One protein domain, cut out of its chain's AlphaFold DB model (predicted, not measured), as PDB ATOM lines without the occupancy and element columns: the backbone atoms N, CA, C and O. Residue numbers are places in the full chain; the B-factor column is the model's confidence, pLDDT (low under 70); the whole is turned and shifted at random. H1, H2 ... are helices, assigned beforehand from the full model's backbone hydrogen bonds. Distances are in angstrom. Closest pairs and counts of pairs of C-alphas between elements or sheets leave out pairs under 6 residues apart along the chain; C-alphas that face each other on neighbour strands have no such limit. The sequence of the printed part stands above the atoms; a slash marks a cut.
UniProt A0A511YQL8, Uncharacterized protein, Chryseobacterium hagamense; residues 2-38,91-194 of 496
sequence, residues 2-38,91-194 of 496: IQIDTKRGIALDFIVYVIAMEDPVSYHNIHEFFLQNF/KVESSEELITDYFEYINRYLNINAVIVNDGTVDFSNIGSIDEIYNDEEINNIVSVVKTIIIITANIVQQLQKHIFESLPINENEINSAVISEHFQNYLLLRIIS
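Overview. This is residues 2 to 38 and 91 to 194 of the 496 residues of an uncharacterized protein of Chryseobacterium hagamense (UniProt A0A511YQL8). A long helix, H4, and a shorter one, H1, lie side by side; H5 makes a corner with H4, its residues 177 to 180 meeting residues 139 to 143 of H4, and from there it crosses H1 with its residues 180 to 187. The two short helices H2 and H3 make a small loose group on the side of H1 away from H5, and residues 159 to 165, of which 159 and 160 belong to H4, stick out. The printed part has 141 residues with five named helices, in the order H1 to H5, and no named strand; it is all helix by class, though under half of its residues, 68, are in named elements. It is compact, with a radius of gyration of the C-alphas of 16.5 A, and spans 51 by 40 by 28 A.

Arrangement. Start at H1, residues 7 to 22. Look from it to H4, residues 136 to 160: the two touch, with Ile 19 and Val 146 as their closest C-alphas at 6.4 A, and run the same way at a shallow tilt of 35.0 degrees, only just short of steep. H4 touches H1 with residues 142 to 150 alone. Next find H5, residues 177 to 193, which touches H1 at 74 degrees, about perpendicular; the closest C-alphas, of Val 18 and His 183, are 6.6 A apart. H5 also touches H4, about perpendicular at 82 degrees, with Val 143 and Ser 177 as the closest C-alphas at 6.4 A. The packing of these three helices is mostly crossed, only just, with one of the three touching pairs at a shallow tilt. H2, residues 32 to 35, and H3, residues 102 to 107, are close but not clearly touching, with the C-alphas of Phe 33 and Tyr 105 closest at 6.8 A. H3 and H1 are near each other, while H2 is apart from H1, H4 and H5. In H1, H3, H4 and H5 every O i to N i+4 pair is within hydrogen-bond range; H2 is too short for such a pair.

Along the chain. Find C-alpha 7 at (2.078, -30.330, -35.398), where H1 begins; it runs 22.3 A to C-alpha 22. H2 and H3 have four and six residues. H4 runs 36.3 A from C-alpha 136 at (-7.918, -38.225, -41.697). H5 runs 24.7 A to C-alpha 193 at (17.406, -28.719, -47.028).

Size, cuts and confidence. The C-alphas farthest apart are those of Asn 126 and His 163, at 51.6 A. Residues 39 to 90 are not printed, and C-alphas 38 and 91 are 11.1 A apart across this cut, which lies in the link from H2 to H3. The links from H3 to H4, 28 residues, and from H4 to H5, 16 residues, are long. Mean pLDDT of the printed part is 76.7; look for values under 70 at residues 23 to 27, 37 to 38, 91 to 97 and 153 to 174 of this model.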
ATOM      1  N   ILE A   2       3.998 -19.912 -32.220       70.88
ATOM      2  CA  ILE A   2       3.925 -21.305 -32.684       70.88
ATOM      3  C   ILE A   2       5.360 -21.732 -33.001       70.88
ATOM      4  O   ILE A   2       6.077 -20.967 -33.639       70.88
ATOM      5  N   GLN A   3       5.791 -22.888 -32.502       78.12
ATOM      6  CA  GLN A   3       7.127 -23.422 -32.779       78.12
ATOM      7  C   GLN A   3       7.081 -24.325 -34.011       78.12
ATOM      8  O   GLN A   3       6.043 -24.907 -34.318       78.12
ATOM      9  N   ILE A   4       8.194 -24.417 -34.736       79.75
ATOM     10  CA  ILE A   4       8.235 -25.072 -36.049       79.75
ATOM     11  C   ILE A   4       8.176 -26.593 -35.983       79.75
ATOM     12  O   ILE A   4       7.780 -27.260 -36.933       79.75
ATOM     13  N   ASP A   5       8.598 -27.133 -34.853       83.00
ATOM     14  CA  ASP A   5       8.691 -28.547 -34.546       83.00
ATOM     15  C   ASP A   5       7.391 -29.101 -33.955       83.00
ATOM     16  O   ASP A   5       7.342 -30.274 -33.593       83.00
ATOM     17  N   THR A   6       6.320 -28.305 -33.866       89.19
ATOM     18  CA  THR A   6       5.007 -28.794 -33.430       89.19
ATOM     19  C   THR A   6       4.098 -29.128 -34.608       89.19
ATOM     20  O   THR A   6       4.232 -28.557 -35.693       89.19
ATOM     21  N   LYS A   7       3.117 -30.017 -34.399       91.44
ATOM     22  CA  LYS A   7       2.078 -30.330 -35.398       91.44
ATOM     23  C   LYS A   7       1.426 -29.060 -35.946       91.44
ATOM     24  O   LYS A   7       1.253 -28.932 -37.153       91.44
ATOM     25  N   ARG A   8       1.086 -28.097 -35.083       91.88
ATOM     26  CA  ARG A   8       0.517 -26.813 -35.526       91.88
ATOM     27  C   ARG A   8       1.507 -25.985 -36.336       91.88
ATOM     28  O   ARG A   8       1.103 -25.399 -37.334       91.88
ATOM     29  N   GLY A   9       2.775 -25.940 -35.935       89.06
ATOM     30  CA  GLY A   9       3.817 -25.247 -36.692       89.06
ATOM     31  C   GLY A   9       3.976 -25.787 -38.100       89.06
ATOM     32  O   GLY A   9       3.912 -25.017 -39.055       89.06
ATOM     33  N   ILE A  10       4.098 -27.109 -38.221       90.00
ATOM     34  CA  ILE A  10       4.248 -27.798 -39.505       90.00
ATOM     35  C   ILE A  10       3.008 -27.590 -40.376       90.00
ATOM     36  O   ILE A  10       3.148 -27.270 -41.552       90.00
ATOM     37  N   ALA A  11       1.801 -27.746 -39.825       93.19
ATOM     38  CA  ALA A  11       0.568 -27.572 -40.588       93.19
ATOM     39  C   ALA A  11       0.401 -26.130 -41.079       93.19
ATOM     40  O   ALA A  11       0.014 -25.917 -42.225       93.19
ATOM     41  N   LEU A  12       0.716 -25.143 -40.236       92.56
ATOM     42  CA  LEU A  12       0.661 -23.736 -40.619       92.56
ATOM     43  C   LEU A  12       1.646 -23.426 -41.749       92.56
ATOM     44  O   LEU A  12       1.257 -22.816 -42.743       92.56
ATOM     45  N   ASP A  13       2.898 -23.869 -41.605       91.38
ATOM     46  CA  ASP A  13       3.935 -23.680 -42.619       91.38
ATOM     47  C   ASP A  13       3.539 -24.328 -43.949       91.38
ATOM     48  O   ASP A  13       3.613 -23.711 -45.010       91.38
ATOM     49  N   PHE A  14       3.039 -25.559 -43.877       93.25
ATOM     50  CA  PHE A  14       2.629 -26.330 -45.036       93.25
ATOM     51  C   PHE A  14       1.419 -25.723 -45.761       93.25
ATOM     52  O   PHE A  14       1.476 -25.553 -46.973       93.25
ATOM     53  N   ILE A  15       0.347 -25.341 -45.052       93.31
ATOM     54  CA  ILE A  15      -0.846 -24.746 -45.685       93.31
ATOM     55  C   ILE A  15      -0.472 -23.479 -46.454       93.31
ATOM     56  O   ILE A  15      -0.875 -23.310 -47.603       93.31
ATOM     57  N   VAL A  16       0.308 -22.596 -45.828       91.88
ATOM     58  CA  VAL A  16       0.733 -21.344 -46.462       91.88
ATOM     59  C   VAL A  16       1.647 -21.647 -47.655       91.88
ATOM     60  O   VAL A  16       1.452 -21.074 -48.719       91.88
ATOM     61  N   TYR A  17       2.579 -22.598 -47.545       91.50
ATOM     62  CA  TYR A  17       3.379 -23.052 -48.690       91.50
ATOM     63  C   TYR A  17       2.514 -23.530 -49.873       91.50
ATOM     64  O   TYR A  17       2.752 -23.099 -50.997       91.50
ATOM     65  N   VAL A  18       1.495 -24.364 -49.633       89.38
ATOM     66  CA  VAL A  18       0.625 -24.885 -50.706       89.38
ATOM     67  C   VAL A  18      -0.131 -23.764 -51.407       89.38
ATOM     68  O   VAL A  18      -0.206 -23.755 -52.631       89.38
ATOM     69  N   ILE A  19      -0.655 -22.795 -50.649       86.62
ATOM     70  CA  ILE A  19      -1.355 -21.642 -51.232       86.62
ATOM     71  C   ILE A  19      -0.414 -20.863 -52.163       86.62
ATOM     72  O   ILE A  19      -0.827 -20.502 -53.261       86.62
ATOM     73  N   ALA A  20       0.859 -20.696 -51.785       83.75
ATOM     74  CA  ALA A  20       1.840 -20.000 -52.617       83.75
ATOM     75  C   ALA A  20       2.113 -20.718 -53.948       83.75
ATOM     76  O   ALA A  20       2.381 -20.054 -54.947       83.75
ATOM     77  N   MET A  21       2.084 -22.054 -53.950       81.19
ATOM     78  CA  MET A  21       2.340 -22.866 -55.145       81.19
ATOM     79  C   MET A  21       1.127 -22.924 -56.079       81.19
ATOM     80  O   MET A  21       1.286 -22.817 -57.291       81.19
ATOM     81  N   GLU A  22      -0.072 -23.088 -55.521       76.75
ATOM     82  CA  GLU A  22      -1.301 -23.333 -56.290       76.75
ATOM     83  C   GLU A  22      -2.001 -22.047 -56.751       76.75
ATOM     84  O   GLU A  22      -2.655 -22.033 -57.792       76.75
ATOM     85  N   ASP A  23      -1.871 -20.956 -55.998       69.94
ATOM     86  CA  ASP A  23      -2.517 -19.678 -56.306       69.94
ATOM     87  C   ASP A  23      -1.549 -18.511 -56.051       69.94
ATOM     88  O   ASP A  23      -1.695 -17.776 -55.074       69.94
ATOM     89  N   PRO A  24      -0.542 -18.290 -56.925       57.78
ATOM     90  CA  PRO A  24       0.414 -17.188 -56.805       57.78
ATOM     91  C   PRO A  24      -0.223 -15.831 -57.184       57.78
ATOM     92  O   PRO A  24       0.319 -15.014 -57.949       57.78
ATOM     93  N   VAL A  25      -1.386 -15.526 -56.615       63.50
ATOM     94  CA  VAL A  25      -2.137 -14.290 -56.823       63.50
ATOM     95  C   VAL A  25      -2.370 -13.601 -55.484       63.50
ATOM     96  O   VAL A  25      -2.641 -14.219 -54.471       63.50
ATOM     97  N   SER A  26      -2.253 -12.275 -55.443       58.03
ATOM     98  CA  SER A  26      -2.143 -11.561 -54.167       58.03
ATOM     99  C   SER A  26      -3.483 -11.288 -53.455       58.03
ATOM    100  O   SER A  26      -3.497 -10.769 -52.345       58.03
ATOM    101  N   TYR A  27      -4.630 -11.675 -54.031       66.44
ATOM    102  CA  TYR A  27      -5.952 -11.273 -53.517       66.44
ATOM    103  C   TYR A  27      -6.303 -11.823 -52.126       66.44
ATOM    104  O   TYR A  27      -7.148 -11.240 -51.444       66.44
ATOM    105  N   HIS A  28      -5.670 -12.913 -51.689       70.81
ATOM    106  CA  HIS A  28      -5.882 -13.500 -50.362       70.81
ATOM    107  C   HIS A  28      -5.017 -12.862 -49.255       70.81
ATOM    108  O   HIS A  28      -5.176 -13.199 -48.086       70.81
ATOM    109  N   ASN A  29      -4.067 -11.983 -49.597       77.00
ATOM    110  CA  ASN A  29      -3.073 -11.322 -48.729       77.00
ATOM    111  C   ASN A  29      -2.147 -12.230 -47.900       77.00
ATOM    112  O   ASN A  29      -1.173 -11.740 -47.345       77.00
ATOM    113  N   ILE A  30      -2.391 -13.538 -47.790       83.38
ATOM    114  CA  ILE A  30      -1.593 -14.441 -46.941       83.38
ATOM    115  C   ILE A  30      -0.068 -14.390 -47.209       83.38
ATOM    116  O   ILE A  30       0.711 -14.576 -46.281       83.38
ATOM    117  N   HIS A  31       0.362 -14.049 -48.434       81.12
ATOM    118  CA  HIS A  31       1.776 -13.889 -48.828       81.12
ATOM    119  C   HIS A  31       2.258 -12.431 -48.881       81.12
ATOM    120  O   HIS A  31       3.415 -12.163 -49.198       81.12
ATOM    121  N   GLU A  32       1.392 -11.467 -48.565       80.06
ATOM    122  CA  GLU A  32       1.678 -10.031 -48.668       80.06
ATOM    123  C   GLU A  32       2.410  -9.462 -47.434       80.06
ATOM    124  O   GLU A  32       2.541  -8.248 -47.307       80.06
ATOM    125  N   PHE A  33       2.972 -10.310 -46.559       80.94
ATOM    126  CA  PHE A  33       3.741  -9.880 -45.379       80.94
ATOM    127  C   PHE A  33       4.828  -8.847 -45.724       80.94
ATOM    128  O   PHE A  33       4.987  -7.843 -45.033       80.94
ATOM    129  N   PHE A  34       5.544  -9.049 -46.834       78.50
ATOM    130  CA  PHE A  34       6.591  -8.130 -47.298       78.50
ATOM    131  C   PHE A  34       6.064  -6.963 -48.144       78.50
ATOM    132  O   PHE A  34       6.830  -6.056 -48.471       78.50
ATOM    133  N   LEU A  35       4.780  -6.973 -48.510       74.81
ATOM    134  CA  LEU A  35       4.110  -5.949 -49.315       74.81
ATOM    135  C   LEU A  35       3.321  -4.934 -48.465       74.81
ATOM    136  O   LEU A  35       2.732  -4.019 -49.036       74.81
ATOM    137  N   GLN A  36       3.351  -5.059 -47.131       75.19
ATOM    138  CA  GLN A  36       2.797  -4.075 -46.193       75.19
ATOM    139  C   GLN A  36       3.368  -2.662 -46.448       75.19
ATOM    140  O   GLN A  36       4.536  -2.510 -46.819       75.19
ATOM    141  N   ASN A  37       2.553  -1.621 -46.234       64.69
ATOM    142  CA  ASN A  37       2.978  -0.228 -46.405       64.69
ATOM    143  C   ASN A  37       4.014   0.169 -45.354       64.69
ATOM    144  O   ASN A  37       3.749   0.107 -44.154       64.69
ATOM    145  N   PHE A  38       5.139   0.703 -45.815       59.88
ATOM    146  CA  PHE A  38       6.072   1.450 -44.977       59.88
ATOM    147  C   PHE A  38       5.867   2.942 -45.239       59.88
ATOM    148  O   PHE A  38       5.579   3.337 -46.368       59.88
ATOM    149  N   LYS A  91      -2.152  -2.118 -50.595       45.34
ATOM    150  CA  LYS A  91      -3.366  -1.919 -49.803       45.34
ATOM    151  C   LYS A  91      -3.120  -0.806 -48.800       45.34
ATOM    152  O   LYS A  91      -2.173  -0.870 -48.028       45.34
ATOM    153  N   VAL A  92      -3.982   0.206 -48.790       42.09
ATOM    154  CA  VAL A  92      -4.002   1.225 -47.736       42.09
ATOM    155  C   VAL A  92      -4.636   0.602 -46.494       42.09
ATOM    156  O   VAL A  92      -5.808   0.822 -46.210       42.09
ATOM    157  N   GLU A  93      -3.876  -0.219 -45.781       44.28
ATOM    158  CA  GLU A  93      -4.115  -0.455 -44.360       44.28
ATOM    159  C   GLU A  93      -3.282   0.584 -43.597       44.28
ATOM    160  O   GLU A  93      -2.155   0.909 -43.981       44.28
ATOM    161  N   SER A  94      -3.898   1.233 -42.610       46.44
ATOM    162  CA  SER A  94      -3.306   2.335 -41.846       46.44
ATOM    163  C   SER A  94      -1.954   1.946 -41.243       46.44
ATOM    164  O   SER A  94      -1.809   0.839 -40.732       46.44
ATOM    165  N   SER A  95      -0.993   2.877 -41.217       50.91
ATOM    166  CA  SER A  95       0.357   2.672 -40.660       50.91
ATOM    167  C   SER A  95       0.390   2.251 -39.181       50.91
ATOM    168  O   SER A  95       1.419   1.779 -38.708       50.91
ATOM    169  N   GLU A  96      -0.730   2.362 -38.458       53.84
ATOM    170  CA  GLU A  96      -0.890   1.881 -37.080       53.84
ATOM    171  C   GLU A  96      -0.954   0.341 -36.955       53.84
ATOM    172  O   GLU A  96      -0.832  -0.171 -35.846       53.84
ATOM    173  N   GLU A  97      -1.101  -0.409 -38.059       61.72
ATOM    174  CA  GLU A  97      -1.241  -1.877 -38.049       61.72
ATOM    175  C   GLU A  97      -0.044  -2.662 -38.615       61.72
ATOM    176  O   GLU A  97      -0.169  -3.872 -38.801       61.72
ATOM    177  N   LEU A  98       1.112  -2.031 -38.874       72.81
ATOM    178  CA  LEU A  98       2.292  -2.739 -39.396       72.81
ATOM    179  C   LEU A  98       2.670  -3.922 -38.492       72.81
ATOM    180  O   LEU A  98       3.091  -3.736 -37.348       72.81
ATOM    181  N   ILE A  99       2.582  -5.138 -39.030       77.00
ATOM    182  CA  ILE A  99       2.921  -6.351 -38.292       77.00
ATOM    183  C   ILE A  99       4.336  -6.763 -38.658       77.00
ATOM    184  O   ILE A  99       4.619  -7.143 -39.796       77.00
ATOM    185  N   THR A 100       5.236  -6.711 -37.681       77.19
ATOM    186  CA  THR A 100       6.627  -7.145 -37.852       77.19
ATOM    187  C   THR A 100       6.819  -8.636 -37.583       77.19
ATOM    188  O   THR A 100       7.829  -9.201 -37.994       77.19
ATOM    189  N   ASP A 101       5.875  -9.274 -36.887       80.00
ATOM    190  CA  ASP A 101       5.887 -10.713 -36.620       80.00
ATOM    191  C   ASP A 101       5.123 -11.481 -37.709       80.00
ATOM    192  O   ASP A 101       3.931 -11.276 -37.939       80.00
ATOM    193  N   TYR A 102       5.819 -12.392 -38.387       82.31
ATOM    194  CA  TYR A 102       5.242 -13.170 -39.480       82.31
ATOM    195  C   TYR A 102       4.054 -14.041 -39.033       82.31
ATOM    196  O   TYR A 102       3.088 -14.185 -39.777       82.31
ATOM    197  N   PHE A 103       4.059 -14.596 -37.817       79.56
ATOM    198  CA  PHE A 103       2.946 -15.435 -37.361       79.56
ATOM    199  C   PHE A 103       1.744 -14.632 -36.926       79.56
ATOM    200  O   PHE A 103       0.619 -15.062 -37.163       79.56
ATOM    201  N   GLU A 104       1.955 -13.489 -36.284       81.06
ATOM    202  CA  GLU A 104       0.873 -12.547 -36.031       81.06
ATOM    203  C   GLU A 104       0.192 -12.158 -37.347       81.06
ATOM    204  O   GLU A 104      -1.038 -12.167 -37.419       81.06
ATOM    205  N   TYR A 105       0.976 -11.941 -38.408       85.00
ATOM    206  CA  TYR A 105       0.453 -11.666 -39.740       85.00
ATOM    207  C   TYR A 105      -0.383 -12.822 -40.290       85.00
ATOM    208  O   TYR A 105      -1.553 -12.632 -40.621       85.00
ATOM    209  N   ILE A 106       0.168 -14.038 -40.333       86.88
ATOM    210  CA  ILE A 106      -0.554 -15.203 -40.862       86.88
ATOM    211  C   ILE A 106      -1.801 -15.528 -40.022       86.88
ATOM    212  O   ILE A 106      -2.840 -15.879 -40.583       86.88
ATOM    213  N   ASN A 107      -1.754 -15.350 -38.699       85.44
ATOM    214  CA  ASN A 107      -2.888 -15.615 -37.807       85.44
ATOM    215  C   ASN A 107      -4.109 -14.722 -38.080       85.44
ATOM    216  O   ASN A 107      -5.219 -15.102 -37.706       85.44
ATOM    217  N   ARG A 108      -3.946 -13.566 -38.745       85.00
ATOM    218  CA  ARG A 108      -5.088 -12.752 -39.205       85.00
ATOM    219  C   ARG A 108      -5.907 -13.449 -40.295       85.00
ATOM    220  O   ARG A 108      -7.093 -13.163 -40.436       85.00
ATOM    221  N   TYR A 109      -5.286 -14.364 -41.036       85.06
ATOM    222  CA  TYR A 109      -5.881 -15.056 -42.180       85.06
ATOM    223  C   TYR A 109      -6.184 -16.527 -41.894       85.06
ATOM    224  O   TYR A 109      -7.136 -17.075 -42.447       85.06
ATOM    225  N   LEU A 110      -5.401 -17.171 -41.023       88.38
ATOM    226  CA  LEU A 110      -5.512 -18.595 -40.733       88.38
ATOM    227  C   LEU A 110      -5.438 -18.870 -39.228       88.38
ATOM    228  O   LEU A 110      -4.419 -18.639 -38.586       88.38
ATOM    229  N   ASN A 111      -6.506 -19.443 -38.666       88.94
ATOM    230  CA  ASN A 111      -6.522 -19.902 -37.277       88.94
ATOM    231  C   ASN A 111      -6.162 -21.391 -37.195       88.94
ATOM    232  O   ASN A 111      -7.036 -22.257 -37.268       88.94
ATOM    233  N   ILE A 112      -4.878 -21.695 -36.990       91.56
ATOM    234  CA  ILE A 112      -4.391 -23.083 -36.987       91.56
ATOM    235  C   ILE A 112      -4.992 -23.952 -35.874       91.56
ATOM    236  O   ILE A 112      -5.108 -25.166 -36.025       91.56
ATOM    237  N   ASN A 113      -5.441 -23.344 -34.771       90.31
ATOM    238  CA  ASN A 113      -6.054 -24.077 -33.660       90.31
ATOM    239  C   ASN A 113      -7.406 -24.697 -34.044       90.31
ATOM    240  O   ASN A 113      -7.835 -25.649 -33.399       90.31
ATOM    241  N   ALA A 114      -8.071 -24.160 -35.073       88.69
ATOM    242  CA  ALA A 114      -9.301 -24.725 -35.621       88.69
ATOM    243  C   ALA A 114      -9.041 -25.885 -36.600       88.69
ATOM    244  O   ALA A 114      -9.965 -26.625 -36.916       88.69
ATOM    245  N   VAL A 115      -7.799 -26.037 -37.076       90.81
ATOM    246  CA  VAL A 115      -7.399 -27.068 -38.047       90.81
ATOM    247  C   VAL A 115      -6.799 -28.276 -37.333       90.81
ATOM    248  O   VAL A 115      -7.202 -29.407 -37.594       90.81
ATOM    249  N   ILE A 116      -5.874 -28.026 -36.397       93.25
ATOM    250  CA  ILE A 116      -5.149 -29.052 -35.640       93.25
ATOM    251  C   ILE A 116      -5.519 -28.961 -34.156       93.25
ATOM    252  O   ILE A 116      -5.084 -28.062 -33.421       93.25
ATOM    253  N   VAL A 117      -6.324 -29.926 -33.711       84.12
ATOM    254  CA  VAL A 117      -6.892 -29.961 -32.354       84.12
ATOM    255  C   VAL A 117      -5.829 -30.325 -31.321       84.12
ATOM    256  O   VAL A 117      -5.705 -29.639 -30.303       84.12
ATOM    257  N   ASN A 118      -5.023 -31.351 -31.599       85.75
ATOM    258  CA  ASN A 118      -3.992 -31.838 -30.688       85.75
ATOM    259  C   ASN A 118      -2.612 -31.402 -31.170       85.75
ATOM    260  O   ASN A 118      -2.128 -31.875 -32.198       85.75
ATOM    261  N   ASP A 119      -1.981 -30.509 -30.411       88.12
ATOM    262  CA  ASP A 119      -0.611 -30.086 -30.678       88.12
ATOM    263  C   ASP A 119       0.386 -30.989 -29.952       88.12
ATOM    264  O   ASP A 119       0.118 -31.500 -28.862       88.12
ATOM    265  N   GLY A 120       1.544 -31.181 -30.562       86.44
ATOM    266  CA  GLY A 120       2.603 -32.031 -30.041       86.44
ATOM    267  C   GLY A 120       3.867 -31.852 -30.861       86.44
ATOM    268  O   GLY A 120       3.797 -31.433 -32.014       86.44
ATOM    269  N   THR A 121       5.014 -32.148 -30.260       87.56
ATOM    270  CA  THR A 121       6.304 -32.127 -30.954       87.56
ATOM    271  C   THR A 121       6.376 -33.262 -31.966       87.56
ATOM    272  O   THR A 121       5.966 -34.386 -31.673       87.56
ATOM    273  N   VAL A 122       6.934 -32.975 -33.132       83.50
ATOM    274  CA  VAL A 122       7.055 -33.885 -34.261       83.50
ATOM    275  C   VAL A 122       8.532 -34.024 -34.611       83.50
ATOM    276  O   VAL A 122       9.202 -33.040 -34.918       83.50
ATOM    277  N   ASP A 123       9.046 -35.254 -34.582       79.88
ATOM    278  CA  ASP A 123      10.396 -35.549 -35.060       79.88
ATOM    279  C   ASP A 123      10.385 -35.682 -36.583       79.88
ATOM    280  O   ASP A 123      10.019 -36.719 -37.137       79.88
ATOM    281  N   PHE A 124      10.802 -34.613 -37.256       74.00
ATOM    282  CA  PHE A 124      10.779 -34.528 -38.710       74.00
ATOM    283  C   PHE A 124      11.730 -35.512 -39.407       74.00
ATOM    284  O   PHE A 124      11.535 -35.824 -40.578       74.00
ATOM    285  N   SER A 125      12.753 -36.023 -38.710       70.94
ATOM    286  CA  SER A 125      13.802 -36.852 -39.322       70.94
ATOM    287  C   SER A 125      13.319 -38.216 -39.831       70.94
ATOM    288  O   SER A 125      14.011 -38.847 -40.628       70.94
ATOM    289  N   ASN A 126      12.129 -38.651 -39.409       70.25
ATOM    290  CA  ASN A 126      11.593 -39.985 -39.674       70.25
ATOM    291  C   ASN A 126      10.254 -39.980 -40.427       70.25
ATOM    292  O   ASN A 126       9.560 -40.993 -40.413       70.25
ATOM    293  N   ILE A 127       9.881 -38.863 -41.059       80.44
ATOM    294  CA  ILE A 127       8.554 -38.693 -41.665       80.44
ATOM    295  C   ILE A 127       8.620 -38.934 -43.166       80.44
ATOM    296  O   ILE A 127       9.329 -38.227 -43.882       80.44
ATOM    297  N   GLY A 128       7.850 -39.911 -43.641       76.62
ATOM    298  CA  GLY A 128       7.713 -40.223 -45.064       76.62
ATOM    299  C   GLY A 128       6.441 -39.672 -45.708       76.62
ATOM    300  O   GLY A 128       6.367 -39.577 -46.933       76.62
ATOM    301  N   SER A 129       5.423 -39.317 -44.922       85.81
ATOM    302  CA  SER A 129       4.105 -38.938 -45.443       85.81
ATOM    303  C   SER A 129       3.285 -38.085 -44.471       85.81
ATOM    304  O   SER A 129       3.592 -37.989 -43.284       85.81
ATOM    305  N   ILE A 130       2.226 -37.450 -44.986       89.56
ATOM    306  CA  ILE A 130       1.339 -36.585 -44.193       89.56
ATOM    307  C   ILE A 130       0.541 -37.378 -43.140       89.56
ATOM    308  O   ILE A 130       0.343 -36.886 -42.026       89.56
ATOM    309  N   ASP A 131       0.171 -38.622 -43.458       88.94
ATOM    310  CA  ASP A 131      -0.623 -39.526 -42.608       88.94
ATOM    311  C   ASP A 131       0.138 -39.999 -41.354       88.94
ATOM    312  O   ASP A 131      -0.453 -40.464 -40.381       88.94
ATOM    313  N   GLU A 132       1.469 -39.873 -41.349       89.19
ATOM    314  CA  GLU A 132       2.305 -40.184 -40.183       89.19
ATOM    315  C   GLU A 132       2.243 -39.086 -39.111       89.19
ATOM    316  O   GLU A 132       2.558 -39.338 -37.945       89.19
ATOM    317  N   ILE A 133       1.818 -37.872 -39.486       89.88
ATOM    318  CA  ILE A 133       1.653 -36.737 -38.570       89.88
ATOM    319  C   ILE A 133       0.178 -36.515 -38.239       89.88
ATOM    320  O   ILE A 133      -0.174 -36.294 -37.074       89.88
ATOM    321  N   TYR A 134      -0.679 -36.518 -39.259       92.81
ATOM    322  CA  TYR A 134      -2.065 -36.073 -39.164       92.81
ATOM    323  C   TYR A 134      -3.034 -37.226 -39.390       92.81
ATOM    324  O   TYR A 134      -2.795 -38.104 -40.208       92.81
ATOM    325  N   ASN A 135      -4.148 -37.210 -38.663       92.00
ATOM    326  CA  ASN A 135      -5.239 -38.148 -38.925       92.00
ATOM    327  C   ASN A 135      -6.127 -37.665 -40.089       92.00
ATOM    328  O   ASN A 135      -6.058 -36.504 -40.492       92.00
ATOM    329  N   ASP A 136      -7.015 -38.534 -40.578       91.88
ATOM    330  CA  ASP A 136      -7.918 -38.225 -41.697       91.88
ATOM    331  C   ASP A 136      -8.748 -36.945 -41.483       91.88
ATOM    332  O   ASP A 136      -9.010 -36.206 -42.430       91.88
ATOM    333  N   GLU A 137      -9.186 -36.663 -40.253       93.69
ATOM    334  CA  GLU A 137      -9.957 -35.455 -39.933       93.69
ATOM    335  C   GLU A 137      -9.093 -34.194 -40.073       93.69
ATOM    336  O   GLU A 137      -9.490 -33.240 -40.742       93.69
ATOM    337  N   GLU A 138      -7.884 -34.209 -39.511       94.25
ATOM    338  CA  GLU A 138      -6.906 -33.125 -39.618       94.25
ATOM    339  C   GLU A 138      -6.487 -32.888 -41.079       94.25
ATOM    340  O   GLU A 138      -6.431 -31.740 -41.520       94.25
ATOM    341  N   ILE A 139      -6.271 -33.950 -41.862       93.12
ATOM    342  CA  ILE A 139      -5.949 -33.851 -43.296       93.12
ATOM    343  C   ILE A 139      -7.117 -33.239 -44.071       93.12
ATOM    344  O   ILE A 139      -6.920 -32.328 -44.878       93.12
ATOM    345  N   ASN A 140      -8.349 -33.675 -43.803       92.25
ATOM    346  CA  ASN A 140      -9.533 -33.091 -44.433       92.25
ATOM    347  C   ASN A 140      -9.714 -31.612 -44.059       92.25
ATOM    348  O   ASN A 140     -10.101 -30.810 -44.914       92.25
ATOM    349  N   ASN A 141      -9.383 -31.223 -42.826       94.12
ATOM    350  CA  ASN A 141      -9.383 -29.822 -42.409       94.12
ATOM    351  C   ASN A 141      -8.332 -29.007 -43.179       94.12
ATOM    352  O   ASN A 141      -8.658 -27.932 -43.681       94.12
ATOM    353  N   ILE A 142      -7.108 -29.529 -43.340       94.19
ATOM    354  CA  ILE A 142      -6.048 -28.910 -44.159       94.19
ATOM    355  C   ILE A 142      -6.537 -28.699 -45.601       94.19
ATOM    356  O   ILE A 142      -6.503 -27.575 -46.106       94.19
ATOM    357  N   VAL A 143      -7.061 -29.753 -46.240       90.94
ATOM    358  CA  VAL A 143      -7.616 -29.705 -47.604       90.94
ATOM    359  C   VAL A 143      -8.705 -28.630 -47.710       90.94
ATOM    360  O   VAL A 143      -8.718 -27.846 -48.658       90.94
ATOM    361  N   SER A 144      -9.621 -28.586 -46.740       90.31
ATOM    362  CA  SER A 144     -10.742 -27.643 -46.714       90.31
ATOM    363  C   SER A 144     -10.283 -26.186 -46.611       90.31
ATOM    364  O   SER A 144     -10.807 -25.321 -47.318       90.31
ATOM    365  N   VAL A 145      -9.271 -25.907 -45.785       91.19
ATOM    366  CA  VAL A 145      -8.710 -24.557 -45.633       91.19
ATOM    367  C   VAL A 145      -8.047 -24.090 -46.927       91.19
ATOM    368  O   VAL A 145      -8.383 -23.009 -47.410       91.19
ATOM    369  N   VAL A 146      -7.174 -24.914 -47.520       89.25
ATOM    370  CA  VAL A 146      -6.496 -24.589 -48.789       89.25
ATOM    371  C   VAL A 146      -7.525 -24.304 -49.884       89.25
ATOM    372  O   VAL A 146      -7.491 -23.249 -50.515       89.25
ATOM    373  N   LYS A 147      -8.512 -25.197 -50.044       86.12
ATOM    374  CA  LYS A 147      -9.620 -25.017 -50.993       86.12
ATOM    375  C   LYS A 147     -10.358 -23.709 -50.792       86.12
ATOM    376  O   LYS A 147     -10.621 -22.997 -51.754       86.12
ATOM    377  N   THR A 148     -10.734 -23.421 -49.549       85.50
ATOM    378  CA  THR A 148     -11.548 -22.248 -49.230       85.50
ATOM    379  C   THR A 148     -10.819 -20.970 -49.623       85.50
ATOM    380  O   THR A 148     -11.425 -20.098 -50.242       85.50
ATOM    381  N   ILE A 149      -9.521 -20.872 -49.324       83.62
ATOM    382  CA  ILE A 149      -8.714 -19.694 -49.660       83.62
ATOM    383  C   ILE A 149      -8.611 -19.520 -51.180       83.62
ATOM    384  O   ILE A 149      -8.959 -18.453 -51.681       83.62
ATOM    385  N   ILE A 150      -8.256 -20.578 -51.917       78.12
ATOM    386  CA  ILE A 150      -8.131 -20.537 -53.386       78.12
ATOM    387  C   ILE A 150      -9.471 -20.174 -54.054       78.12
ATOM    388  O   ILE A 150      -9.529 -19.330 -54.949       78.12
ATOM    389  N   ILE A 151     -10.589 -20.746 -53.586       74.00
ATOM    390  CA  ILE A 151     -11.931 -20.436 -54.110       74.00
ATOM    391  C   ILE A 151     -12.311 -18.972 -53.848       74.00
ATOM    392  O   ILE A 151     -12.908 -18.322 -54.712       74.00
ATOM    393  N   ILE A 152     -11.995 -18.432 -52.665       71.56
ATOM    394  CA  ILE A 152     -12.243 -17.017 -52.355       71.56
ATOM    395  C   ILE A 152     -11.457 -16.126 -53.323       71.56
ATOM    396  O   ILE A 152     -12.051 -15.211 -53.901       71.56
ATOM    397  N   THR A 153     -10.174 -16.416 -53.565       68.75
ATOM    398  CA  THR A 153      -9.352 -15.679 -54.538       68.75
ATOM    399  C   THR A 153      -9.963 -15.727 -55.934       68.75
ATOM    400  O   THR A 153     -10.189 -14.678 -56.540       68.75
ATOM    401  N   ALA A 154     -10.297 -16.921 -56.432       67.25
ATOM    402  CA  ALA A 154     -10.862 -17.104 -57.767       67.25
ATOM    403  C   ALA A 154     -12.152 -16.289 -57.960       67.25
ATOM    404  O   ALA A 154     -12.335 -15.626 -58.983       67.25
ATOM    405  N   ASN A 155     -13.022 -16.255 -56.946       66.94
ATOM    406  CA  ASN A 155     -14.239 -15.446 -56.970       66.94
ATOM    407  C   ASN A 155     -13.952 -13.936 -56.996       66.94
ATOM    408  O   ASN A 155     -14.635 -13.199 -57.710       66.94
ATOM    409  N   ILE A 156     -12.952 -13.458 -56.247       66.94
ATOM    410  CA  ILE A 156     -12.529 -12.048 -56.273       66.94
ATOM    411  C   ILE A 156     -11.996 -11.683 -57.664       66.94
ATOM    412  O   ILE A 156     -12.420 -10.676 -58.236       66.94
ATOM    413  N   VAL A 157     -11.134 -12.524 -58.245       63.41
ATOM    414  CA  VAL A 157     -10.593 -12.351 -59.604       63.41
ATOM    415  C   VAL A 157     -11.727 -12.238 -60.620       63.41
ATOM    416  O   VAL A 157     -11.775 -11.276 -61.385       63.41
ATOM    417  N   GLN A 158     -12.688 -13.166 -60.584       62.09
ATOM    418  CA  GLN A 158     -13.850 -13.150 -61.474       62.09
ATOM    419  C   GLN A 158     -14.698 -11.883 -61.310       62.09
ATOM    420  O   GLN A 158     -15.172 -11.318 -62.296       62.09
ATOM    421  N   GLN A 159     -14.894 -11.403 -60.078       63.34
ATOM    422  CA  GLN A 159     -15.629 -10.161 -59.830       63.34
ATOM    423  C   GLN A 159     -14.910  -8.934 -60.398       63.34
ATOM    424  O   GLN A 159     -15.576  -8.060 -60.955       63.34
ATOM    425  N   LEU A 160     -13.580  -8.883 -60.299       60.72
ATOM    426  CA  LEU A 160     -12.757  -7.811 -60.866       60.72
ATOM    427  C   LEU A 160     -12.695  -7.877 -62.401       60.72
ATOM    428  O   LEU A 160     -12.657  -6.843 -63.064       60.72
ATOM    429  N   GLN A 161     -12.747  -9.081 -62.976       57.06
ATOM    430  CA  GLN A 161     -12.684  -9.330 -64.420       57.06
ATOM    431  C   GLN A 161     -14.035  -9.230 -65.145       57.06
ATOM    432  O   GLN A 161     -14.069  -9.405 -66.361       57.06
ATOM    433  N   LYS A 162     -15.140  -8.879 -64.465       48.94
ATOM    434  CA  LYS A 162     -16.515  -8.776 -65.018       48.94
ATOM    435  C   LYS A 162     -16.700  -7.914 -66.286       48.94
ATOM    436  O   LYS A 162     -17.811  -7.850 -66.807       48.94
ATOM    437  N   HIS A 163     -15.655  -7.276 -66.811       45.62
ATOM    438  CA  HIS A 163     -15.654  -6.600 -68.110       45.62
ATOM    439  C   HIS A 163     -15.100  -7.427 -69.289       45.62
ATOM    440  O   HIS A 163     -15.180  -6.946 -70.418       45.62
ATOM    441  N   ILE A 164     -14.578  -8.646 -69.089       43.19
ATOM    442  CA  ILE A 164     -13.981  -9.459 -70.164       43.19
ATOM    443  C   ILE A 164     -14.406 -10.934 -70.022       43.19
ATOM    444  O   ILE A 164     -13.718 -11.715 -69.389       43.19
ATOM    445  N   PHE A 165     -15.547 -11.263 -70.643       34.06
ATOM    446  CA  PHE A 165     -16.068 -12.588 -71.039       34.06
ATOM    447  C   PHE A 165     -16.174 -13.767 -70.038       34.06
ATOM    448  O   PHE A 165     -15.483 -13.875 -69.040       34.06
ATOM    449  N   GLU A 166     -17.164 -14.607 -70.377       39.12
ATOM    450  CA  GLU A 166     -17.634 -15.910 -69.877       39.12
ATOM    451  C   GLU A 166     -16.924 -16.575 -68.690       39.12
ATOM    452  O   GLU A 166     -15.712 -16.748 -68.657       39.12
ATOM    453  N   SER A 167     -17.760 -17.027 -67.745       40.78
ATOM    454  CA  SER A 167     -17.431 -17.835 -66.571       40.78
ATOM    455  C   SER A 167     -16.240 -18.764 -66.803       40.78
ATOM    456  O   SER A 167     -16.385 -19.811 -67.436       40.78
ATOM    457  N   LEU A 168     -15.087 -18.405 -66.235       40.38
ATOM    458  CA  LEU A 168     -14.016 -19.358 -65.978       40.38
ATOM    459  C   LEU A 168     -14.636 -20.502 -65.164       40.38
ATOM    460  O   LEU A 168     -15.138 -20.239 -64.063       40.38
ATOM    461  N   PRO A 169     -14.688 -21.740 -65.687       37.72
ATOM    462  CA  PRO A 169     -15.169 -22.857 -64.903       37.72
ATOM    463  C   PRO A 169     -14.175 -23.031 -63.758       37.72
ATOM    464  O   PRO A 169     -13.026 -23.403 -63.980       37.72
ATOM    465  N   ILE A 170     -14.602 -22.694 -62.540       45.91
ATOM    466  CA  ILE A 170     -13.869 -23.054 -61.330       45.91
ATOM    467  C   ILE A 170     -13.922 -24.575 -61.316       45.91
ATOM    468  O   ILE A 170     -14.982 -25.163 -61.102       45.91
ATOM    469  N   ASN A 171     -12.813 -25.210 -61.670       42.97
ATOM    470  CA  ASN A 171     -12.709 -26.653 -61.685       42.97
ATOM    471  C   ASN A 171     -12.790 -27.094 -60.213       42.97
ATOM    472  O   ASN A 171     -11.796 -27.058 -59.495       42.97
ATOM    473  N   GLU A 172     -13.980 -27.466 -59.728       44.09
ATOM    474  CA  GLU A 172     -14.245 -27.877 -58.331       44.09
ATOM    475  C   GLU A 172     -13.404 -29.101 -57.874       44.09
ATOM    476  O   GLU A 172     -13.511 -29.546 -56.731       44.09
ATOM    477  N   ASN A 173     -12.535 -29.628 -58.748       47.22
ATOM    478  CA  ASN A 173     -11.800 -30.879 -58.604       47.22
ATOM    479  C   ASN A 173     -10.267 -30.777 -58.448       47.22
ATOM    480  O   ASN A 173      -9.649 -31.834 -58.335       47.22
ATOM    481  N   GLU A 174      -9.625 -29.604 -58.414       66.50
ATOM    482  CA  GLU A 174      -8.143 -29.581 -58.424       66.50
ATOM    483  C   GLU A 174      -7.491 -29.872 -57.067       66.50
ATOM    484  O   GLU A 174      -6.689 -30.794 -56.970       66.50
ATOM    485  N   ILE A 175      -7.892 -29.220 -55.976       73.38
ATOM    486  CA  ILE A 175      -7.325 -29.549 -54.659       73.38
ATOM    487  C   ILE A 175      -8.054 -30.768 -54.082       73.38
ATOM    488  O   ILE A 175      -9.280 -30.819 -54.025       73.38
ATOM    489  N   ASN A 176      -7.338 -31.785 -53.626       79.94
ATOM    490  CA  ASN A 176      -7.898 -32.933 -52.906       79.94
ATOM    491  C   ASN A 176      -6.807 -33.559 -52.025       79.94
ATOM    492  O   ASN A 176      -5.674 -33.085 -52.026       79.94
ATOM    493  N   SER A 177      -7.139 -34.604 -51.262       81.44
ATOM    494  CA  SER A 177      -6.164 -35.246 -50.368       81.44
ATOM    495  C   SER A 177      -4.917 -35.746 -51.116       81.44
ATOM    496  O   SER A 177      -3.810 -35.562 -50.631       81.44
ATOM    497  N   ALA A 178      -5.058 -36.275 -52.338       79.19
ATOM    498  CA  ALA A 178      -3.911 -36.738 -53.124       79.19
ATOM    499  C   ALA A 178      -2.982 -35.585 -53.540       79.19
ATOM    500  O   ALA A 178      -1.770 -35.710 -53.400       79.19
ATOM    501  N   VAL A 179      -3.544 -34.453 -53.980       79.56
ATOM    502  CA  VAL A 179      -2.769 -33.245 -54.326       79.56
ATOM    503  C   VAL A 179      -2.079 -32.657 -53.097       79.56
ATOM    504  O   VAL A 179      -0.904 -32.308 -53.147       79.56
ATOM    505  N   ILE A 180      -2.774 -32.612 -51.958       86.44
ATOM    506  CA  ILE A 180      -2.167 -32.199 -50.689       86.44
ATOM    507  C   ILE A 180      -1.020 -33.141 -50.299       86.44
ATOM    508  O   ILE A 180       0.040 -32.665 -49.901       86.44
ATOM    509  N   SER A 181      -1.175 -34.453 -50.461       82.56
ATOM    510  CA  SER A 181      -0.100 -35.413 -50.190       82.56
ATOM    511  C   SER A 181       1.107 -35.232 -51.112       82.56
ATOM    512  O   SER A 181       2.236 -35.338 -50.639       82.56
ATOM    513  N   GLU A 182       0.905 -34.925 -52.395       81.44
ATOM    514  CA  GLU A 182       1.992 -34.620 -53.337       81.44
ATOM    515  C   GLU A 182       2.756 -33.357 -52.926       81.44
ATOM    516  O   GLU A 182       3.980 -33.384 -52.775       81.44
ATOM    517  N   HIS A 183       2.038 -32.272 -52.629       85.88
ATOM    518  CA  HIS A 183       2.654 -31.053 -52.109       85.88
ATOM    519  C   HIS A 183       3.394 -31.280 -50.802       85.88
ATOM    520  O   HIS A 183       4.436 -30.667 -50.570       85.88
ATOM    521  N   PHE A 184       2.876 -32.163 -49.951       89.62
ATOM    522  CA  PHE A 184       3.540 -32.510 -48.706       89.62
ATOM    523  C   PHE A 184       4.896 -33.167 -48.973       89.62
ATOM    524  O   PHE A 184       5.862 -32.821 -48.303       89.62
ATOM    525  N   GLN A 185       5.019 -34.025 -49.991       84.94
ATOM    526  CA  GLN A 185       6.315 -34.599 -50.382       84.94
ATOM    527  C   GLN A 185       7.310 -33.523 -50.830       84.94
ATOM    528  O   GLN A 185       8.457 -33.517 -50.379       84.94
ATOM    529  N   ASN A 186       6.873 -32.569 -51.653       83.38
ATOM    530  CA  ASN A 186       7.726 -31.452 -52.071       83.38
ATOM    531  C   ASN A 186       8.146 -30.589 -50.872       83.38
ATOM    532  O   ASN A 186       9.316 -30.235 -50.725       83.38
ATOM    533  N   TYR A 187       7.216 -30.330 -49.956       90.06
ATOM    534  CA  TYR A 187       7.487 -29.641 -48.702       90.06
ATOM    535  C   TYR A 187       8.496 -30.397 -47.816       90.06
ATOM    536  O   TYR A 187       9.408 -29.771 -47.271       90.06
ATOM    537  N   LEU A 188       8.404 -31.732 -47.715       86.12
ATOM    538  CA  LEU A 188       9.389 -32.560 -47.006       86.12
ATOM    539  C   LEU A 188      10.792 -32.385 -47.607       86.12
ATOM    540  O   LEU A 188      11.753 -32.191 -46.861       86.12
ATOM    541  N   LEU A 189      10.919 -32.383 -48.940       84.12
ATOM    542  CA  LEU A 189      12.204 -32.169 -49.619       84.12
ATOM    543  C   LEU A 189      12.812 -30.799 -49.291       84.12
ATOM    544  O   LEU A 189      14.011 -30.707 -49.028       84.12
ATOM    545  N   LEU A 190      11.995 -29.743 -49.259       86.12
ATOM    546  CA  LEU A 190      12.446 -28.395 -48.897       86.12
ATOM    547  C   LEU A 190      12.852 -28.303 -47.419       86.12
ATOM    548  O   LEU A 190      13.871 -27.700 -47.086       86.12
ATOM    549  N   ARG A 191      12.104 -28.958 -46.528       83.06
ATOM    550  CA  ARG A 191      12.423 -29.030 -45.094       83.06
ATOM    551  C   ARG A 191      13.695 -29.820 -44.804       83.06
ATOM    552  O   ARG A 191      14.403 -29.470 -43.869       83.06
ATOM    553  N   ILE A 192      14.029 -30.838 -45.598       79.69
ATOM    554  CA  ILE A 192      15.308 -31.557 -45.466       79.69
ATOM    555  C   ILE A 192      16.494 -30.625 -45.749       79.69
ATOM    556  O   ILE A 192      17.518 -30.720 -45.072       79.69
ATOM    557  N   ILE A 193      16.361 -29.706 -46.711       74.12
ATOM    558  CA  ILE A 193      17.406 -28.719 -47.028       74.12
ATOM    559  C   ILE A 193      17.631 -27.772 -45.842       74.12
ATOM    560  O   ILE A 193      18.761 -27.355 -45.584       74.12
ATOM    561  N   SER A 194      16.568 -27.404 -45.122       74.38
ATOM    562  CA  SER A 194      16.644 -26.494 -43.976       74.38
ATOM    563  C   SER A 194      15.558 -26.818 -42.930       74.38
ATOM    564  O   SER A 194      14.434 -26.315 -43.011       74.38
TER     565      SER A 194